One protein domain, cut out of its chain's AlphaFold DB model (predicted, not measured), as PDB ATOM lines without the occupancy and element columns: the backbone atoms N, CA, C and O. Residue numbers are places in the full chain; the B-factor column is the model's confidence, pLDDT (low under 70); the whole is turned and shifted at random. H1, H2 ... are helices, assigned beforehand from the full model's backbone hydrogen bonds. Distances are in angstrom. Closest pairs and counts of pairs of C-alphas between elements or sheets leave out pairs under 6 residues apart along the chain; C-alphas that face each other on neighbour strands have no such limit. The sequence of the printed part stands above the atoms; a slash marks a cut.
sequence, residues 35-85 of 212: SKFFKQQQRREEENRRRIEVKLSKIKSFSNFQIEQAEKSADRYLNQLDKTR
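AT A GLANCE: This is residues 35 to 85 of the 212 residues of the protein "Hypothetical protein" of Rotaria sp. Silwood1 (UniProt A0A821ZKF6). Two long helices meet near a corner and spread from it as the arms of an open V, close to an L, with nothing packed between them. H1 is the longer arm, H2 the other, and residues 62 and 63 make the turn. The printed part has 51 residues with two named helices, H1 then H2, and no named strand; its class is all helix. The whole is extended, with a radius of gyration of the C-alphas of 18.4 A, and its C-alphas span 53 by 31 by 6 A, a flat outline.

IN THESE COORDINATES: Begin at Ser 35, the first printed residue, and step to C-alpha 36 at (51.424, 68.324, 50.845), where H1 starts. H1 takes residues 36 to 61 and measures 37.9 A from first to last C-alpha; watch y fall until C-alpha 61 at (44.097, 31.145, 49.998). After Phe 62 and Ser 63, find H2, residues 64 to 83, 28.6 A long. Here x falls while y rises, until C-alpha 83 at (13.064, 35.939, 38.177).

HOW THE PARTS SIT: A tight link of 2 residues joins H1 to H2. The two helices are apart, with no C-alpha of the one within 8 A of the other. Residues 35 to 58, of which 36 to 58 belong to H1, stand free. So do residues 60 to 66, of which 64 to 66 belong to H2, and residues 68 to 85, of which 68 to 83 belong to H2. In H1 and H2 every O i to N i+4 pair is within hydrogen-bond range.

THE WHOLE: Look to Ser 35 and Lys 83 for the two C-alphas farthest apart, 53.1 A. The printed part has no cut and no long link. In the B-factor column, the mean pLDDT of the printed part of this model is 95.5, and no printed residue is under 70.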
ATOM      1  N   SER A  35      54.146  69.125  46.801       90.75
ATOM      2  CA  SER A  35      52.997  69.614  47.570       90.75
ATOM      3  C   SER A  35      52.595  68.637  48.688       90.75
ATOM      4  O   SER A  35      52.777  67.417  48.590       90.75
ATOM      5  N   LYS A  36      52.004  69.162  49.774       93.19
ATOM      6  CA  LYS A  36      51.424  68.324  50.845       93.19
ATOM      7  C   LYS A  36      50.365  67.371  50.283       93.19
ATOM      8  O   LYS A  36      50.314  66.210  50.681       93.19
ATOM      9  N   PHE A  37      49.567  67.858  49.332       90.44
ATOM     10  CA  PHE A  37      48.550  67.074  48.645       90.44
ATOM     11  C   PHE A  37      49.162  65.902  47.866       90.44
ATOM     12  O   PHE A  37      48.734  64.767  48.051       90.44
ATOM     13  N   PHE A  38      50.208  66.142  47.071       89.94
ATOM     14  CA  PHE A  38      50.893  65.095  46.310       89.94
ATOM     15  C   PHE A  38      51.448  63.993  47.221       89.94
ATOM     16  O   PHE A  38      51.175  62.814  47.007       89.94
ATOM     17  N   LYS A  39      52.136  64.370  48.310       91.44
ATOM     18  CA  LYS A  39      52.631  63.411  49.316       91.44
ATOM     19  C   LYS A  39      51.491  62.608  49.957       91.44
ATOM     20  O   LYS A  39      51.639  61.416  50.210       91.44
ATOM     21  N   GLN A  40      50.348  63.245  50.214       92.19
ATOM     22  CA  GLN A  40      49.168  62.568  50.752       92.19
ATOM     23  C   GLN A  40      48.557  61.579  49.747       92.19
ATOM     24  O   GLN A  40      48.138  60.497  50.158       92.19
ATOM     25  N   GLN A  41      48.518  61.917  48.454       89.94
ATOM     26  CA  GLN A  41      48.056  60.994  47.410       89.94
ATOM     27  C   GLN A  41      48.974  59.777  47.302       89.94
ATOM     28  O   GLN A  41      48.475  58.658  47.332       89.94
ATOM     29  N   GLN A  42      50.297  59.968  47.319       88.94
ATOM     30  CA  GLN A  42      51.255  58.854  47.317       88.94
ATOM     31  C   GLN A  42      51.042  57.894  48.499       88.94
ATOM     32  O   GLN A  42      50.994  56.682  48.311       88.94
ATOM     33  N   ARG A  43      50.829  58.423  49.714       91.62
ATOM     34  CA  ARG A  43      50.516  57.596  50.895       91.62
ATOM     35  C   ARG A  43      49.222  56.797  50.721       91.62
ATOM     36  O   ARG A  43      49.178  55.623  51.075       91.62
ATOM     37  N   ARG A  44      48.170  57.416  50.169       90.81
ATOM     38  CA  ARG A  44      46.888  56.739  49.890       90.81
ATOM     39  C   ARG A  44      47.037  55.652  48.828       90.81
ATOM     40  O   ARG A  44      46.439  54.590  48.960       90.81
ATOM     41  N   GLU A  45      47.823  55.902  47.786       89.69
ATOM     42  CA  GLU A  45      48.128  54.912  46.752       89.69
ATOM     43  C   GLU A  45      48.871  53.702  47.329       89.69
ATOM     44  O   GLU A  45      48.523  52.562  47.021       89.69
ATOM     45  N   GLU A  46      49.849  53.934  48.205       91.75
ATOM     46  CA  GLU A  46      50.582  52.875  48.900       91.75
ATOM     47  C   GLU A  46      49.666  52.058  49.827       91.75
ATOM     48  O   GLU A  46      49.688  50.827  49.802       91.75
ATOM     49  N   GLU A  47      48.802  52.719  50.601       93.75
ATOM     50  CA  GLU A  47      47.816  52.040  51.448       93.75
ATOM     51  C   GLU A  47      46.833  51.201  50.618       93.75
ATOM     52  O   GLU A  47      46.569  50.038  50.935       93.75
ATOM     53  N   ASN A  48      46.323  51.755  49.518       92.31
ATOM     54  CA  ASN A  48      45.449  51.034  48.600       92.31
ATOM     55  C   ASN A  48      46.152  49.819  47.991       92.31
ATOM     56  O   ASN A  48      45.539  48.756  47.884       92.31
ATOM     57  N   ARG A  49      47.438  49.941  47.642       92.56
ATOM     58  CA  ARG A  49      48.249  48.824  47.144       92.56
ATOM     59  C   ARG A  49      48.360  47.710  48.180       92.56
ATOM     60  O   ARG A  49      48.043  46.570  47.855       92.56
ATOM     61  N   ARG A  50      48.670  48.042  49.439       95.94
ATOM     62  CA  ARG A  50      48.681  47.064  50.543       95.94
ATOM     63  C   ARG A  50      47.329  46.369  50.700       95.94
ATOM     64  O   ARG A  50      47.264  45.149  50.818       95.94
ATOM     65  N   ARG A  51      46.221  47.120  50.656       96.06
ATOM     66  CA  ARG A  51      44.862  46.545  50.728       96.06
ATOM     67  C   ARG A  51      44.586  45.582  49.570       96.06
ATOM     68  O   ARG A  51      43.936  44.559  49.777       96.06
ATOM     69  N   ILE A  52      45.056  45.899  48.363       95.88
ATOM     70  CA  ILE A  52      44.940  45.021  47.191       95.88
ATOM     71  C   ILE A  52      45.766  43.752  47.394       95.88
ATOM     72  O   ILE A  52      45.235  42.666  47.192       95.88
ATOM     73  N   GLU A  53      47.015  43.861  47.843       96.88
ATOM     74  CA  GLU A  53      47.884  42.710  48.118       96.88
ATOM     75  C   GLU A  53      47.261  41.766  49.149       96.88
ATOM     76  O   GLU A  53      47.179  40.562  48.910       96.88
ATOM     77  N   VAL A  54      46.723  42.304  50.248       97.31
ATOM     78  CA  VAL A  54      46.002  41.513  51.259       97.31
ATOM     79  C   VAL A  54      44.801  40.790  50.642       97.31
ATOM     80  O   VAL A  54      44.609  39.596  50.881       97.31
ATOM     81  N   LYS A  55      44.002  41.477  49.815       97.00
ATOM     82  CA  LYS A  55      42.861  40.858  49.121       97.00
ATOM     83  C   LYS A  55      43.306  39.774  48.140       97.00
ATOM     84  O   LYS A  55      42.688  38.717  48.112       97.00
ATOM     85  N   LEU A  56      44.373  40.000  47.375       96.94
ATOM     86  CA  LEU A  56      44.914  39.022  46.430       96.94
ATOM     87  C   LEU A  56      45.454  37.784  47.150       96.94
ATOM     88  O   LEU A  56      45.188  36.668  46.714       96.94
ATOM     89  N   SER A  57      46.152  37.958  48.271       97.12
ATOM     90  CA  SER A  57      46.605  36.844  49.110       97.12
ATOM     91  C   SER A  57      45.429  36.060  49.687       97.12
ATOM     92  O   SER A  57      45.441  34.833  49.665       97.12
ATOM     93  N   LYS A  58      44.369  36.753  50.126       96.44
ATOM     94  CA  LYS A  58      43.131  36.104  50.573       96.44
ATOM     95  C   LYS A  58      42.467  35.315  49.443       96.44
ATOM     96  O   LYS A  58      42.085  34.173  49.666       96.44
ATOM     97  N   ILE A  59      42.389  35.875  48.234       95.12
ATOM     98  CA  ILE A  59      41.847  35.178  47.056       95.12
ATOM     99  C   ILE A  59      42.639  33.894  46.780       95.12
ATOM    100  O   ILE A  59      42.044  32.835  46.623       95.12
ATOM    101  N   LYS A  60      43.976  33.967  46.805       96.00
ATOM    102  CA  LYS A  60      44.860  32.807  46.605       96.00
ATOM    103  C   LYS A  60      44.735  31.731  47.689       96.00
ATOM    104  O   LYS A  60      45.124  30.596  47.444       96.00
ATOM    105  N   SER A  61      44.246  32.083  48.879       96.88
ATOM    106  CA  SER A  61      44.097  31.145  49.998       96.88
ATOM    107  C   SER A  61      42.849  30.262  49.912       96.88
ATOM    108  O   SER A  61      42.756  29.284  50.651       96.88
ATOM    109  N   PHE A  62      41.892  30.590  49.038       97.25
ATOM    110  CA  PHE A  62      40.678  29.793  48.888       97.25
ATOM    111  C   PHE A  62      40.952  28.504  48.112       97.25
ATOM    112  O   PHE A  62      41.661  28.506  47.107       97.25
ATOM    113  N   SER A  63      40.354  27.402  48.560       97.88
ATOM    114  CA  SER A  63      40.394  26.135  47.834       97.88
ATOM    115  C   SER A  63      39.417  26.136  46.657       97.88
ATOM    116  O   SER A  63      38.394  26.825  46.684       97.88
ATOM    117  N   ASN A  64      39.676  25.291  45.654       97.06
ATOM    118  CA  ASN A  64      38.760  25.108  44.521       97.06
ATOM    119  C   ASN A  64      37.341  24.744  44.982       97.06
ATOM    120  O   ASN A  64      36.373  25.260  44.439       97.06
ATOM    121  N   PHE A  65      37.214  23.930  46.036       97.75
ATOM    122  CA  PHE A  65      35.914  23.588  46.616       97.75
ATOM    123  C   PHE A  65      35.191  24.816  47.192       97.75
ATOM    124  O   PHE A  65      33.999  24.984  46.967       97.75
ATOM    125  N   GLN A  66      35.891  25.699  47.916       97.31
ATOM    126  CA  GLN A  66      35.283  26.925  48.453       97.31
ATOM    127  C   GLN A  66      34.814  27.866  47.341       97.31
ATOM    128  O   GLN A  66      33.740  28.453  47.460       97.31
ATOM    129  N   ILE A  67      35.607  27.991  46.273       97.12
ATOM    130  CA  ILE A  67      35.261  28.796  45.097       97.12
ATOM    131  C   ILE A  67      34.013  28.220  44.424       97.12
ATOM    132  O   ILE A  67      33.037  28.943  44.259       97.12
ATOM    133  N   GLU A  68      33.985  26.913  44.160       97.81
ATOM    134  CA  GLU A  68      32.841  26.240  43.534       97.81
ATOM    135  C   GLU A  68      31.552  26.393  44.366       97.81
ATOM    136  O   GLU A  68      30.470  26.636  43.829       97.81
ATOM    137  N   GLN A  69      31.637  26.289  45.698       97.94
ATOM    138  CA  GLN A  69      30.480  26.521  46.573       97.94
ATOM    139  C   GLN A  69      30.011  27.983  46.540       97.94
ATOM    140  O   GLN A  69      28.803  28.243  46.565       97.94
ATOM    141  N   ALA A  70      30.942  28.939  46.482       97.19
ATOM    142  CA  ALA A  70      30.618  30.357  46.379       97.19
ATOM    143  C   ALA A  70      29.955  30.689  45.035       97.19
ATOM    144  O   ALA A  70      28.949  31.394  45.031       97.19
ATOM    145  N   GLU A  71      30.448  30.131  43.926       98.00
ATOM    146  CA  GLU A  71      29.847  30.260  42.592       98.00
ATOM    147  C   GLU A  71      28.422  29.705  42.579       98.00
ATOM    148  O   GLU A  71      27.485  30.440  42.280       98.00
ATOM    149  N   LYS A  72      28.208  28.477  43.073       98.25
ATOM    150  CA  LYS A  72      26.854  27.904  43.216       98.25
ATOM    151  C   LYS A  72      25.933  28.766  44.080       98.25
ATOM    152  O   LYS A  72      24.719  28.802  43.872       98.25
ATOM    153  N   SER A  73      26.466  29.429  45.106       98.31
ATOM    154  CA  SER A  73      25.683  30.359  45.921       98.31
ATOM    155  C   SER A  73      25.344  31.645  45.168       98.31
ATOM    156  O   SER A  73      24.208  32.109  45.267       98.31
ATOM    157  N   ALA A  74      26.300  32.207  44.427       98.31
ATOM    158  CA  ALA A  74      26.101  33.395  43.607       98.31
ATOM    159  C   ALA A  74      25.087  33.124  42.491       98.31
ATOM    160  O   ALA A  74      24.133  33.882  42.352       98.31
ATOM    161  N   ASP A  75      25.202  31.995  41.792       98.44
ATOM    162  CA  ASP A  75      24.278  31.591  40.732       98.44
ATOM    163  C   ASP A  75      22.853  31.421  41.254       98.44
ATOM    164  O   ASP A  75      21.892  31.858  40.622       98.44
ATOM    165  N   ARG A  76      22.677  30.824  42.442       98.25
ATOM    166  CA  ARG A  76      21.350  30.740  43.073       98.25
ATOM    167  C   ARG A  76      20.756  32.121  43.332       98.25
ATOM    168  O   ARG A  76      19.559  32.296  43.120       98.25
ATOM    169  N   TYR A  77      21.567  33.081  43.768       98.00
ATOM    170  CA  TYR A  77      21.119  34.450  44.012       98.00
ATOM    171  C   TYR A  77      20.819  35.204  42.708       98.00
ATOM    172  O   TYR A  77      19.764  35.818  42.592       98.00
ATOM    173  N   LEU A  78      21.674  35.086  41.689       98.06
ATOM    174  CA  LEU A  78      21.435  35.667  40.363       98.06
ATOM    175  C   LEU A  78      20.142  35.129  39.742       98.06
ATOM    176  O   LEU A  78      19.308  35.907  39.291       98.06
ATOM    177  N   ASN A  79      19.904  33.819  39.840       98.00
ATOM    178  CA  ASN A  79      18.651  33.206  39.400       98.00
ATOM    179  C   ASN A  79      17.420  33.728  40.162       98.00
ATOM    180  O   ASN A  79      16.314  33.691  39.628       98.00
ATOM    181  N   GLN A  80      17.567  34.175  41.415       97.56
ATOM    182  CA  GLN A  80      16.476  34.833  42.143       97.56
ATOM    183  C   GLN A  80      16.234  36.247  41.610       97.56
ATOM    184  O   GLN A  80      15.083  36.598  41.369       97.56
ATOM    185  N   LEU A  81      17.298  37.020  41.373       97.75
ATOM    186  CA  LEU A  81      17.202  38.375  40.821       97.75
ATOM    187  C   LEU A  81      16.615  38.387  39.404       97.75
ATOM    188  O   LEU A  81      15.778  39.233  39.093       97.75
ATOM    189  N   ASP A  82      17.001  37.429  38.561       97.44
ATOM    190  CA  ASP A  82      16.508  37.338  37.185       97.44
ATOM    191  C   ASP A  82      15.017  37.010  37.117       97.44
ATOM    192  O   ASP A  82      14.310  37.541  36.263       97.44
ATOM    193  N   LYS A  83      14.506  36.210  38.060       97.50
ATOM    194  CA  LYS A  83      13.064  35.939  38.177       97.50
ATOM    195  C   LYS A  83      12.254  37.184  38.524       97.50
ATOM    196  O   LYS A  83      11.070  37.228  38.209       97.50
ATOM    197  N   THR A  84      12.864  38.165  39.187       97.12
ATOM    198  CA  THR A  84      12.212  39.424  39.573       97.12
ATOM    199  C   THR A  84      12.557  40.583  38.640       97.12
ATOM    200  O   THR A  84      12.210  41.724  38.938       97.12
ATOM    201  N   ARG A  85      13.272  40.327  37.537       97.38
ATOM    202  CA  ARG A  85      13.670  41.367  36.588       97.38
ATOM    203  C   ARG A  85      12.441  41.916  35.864       97.38
ATOM    204  O   ARG A  85      11.766  41.186  35.144       97.38
TER     205      ARG A  85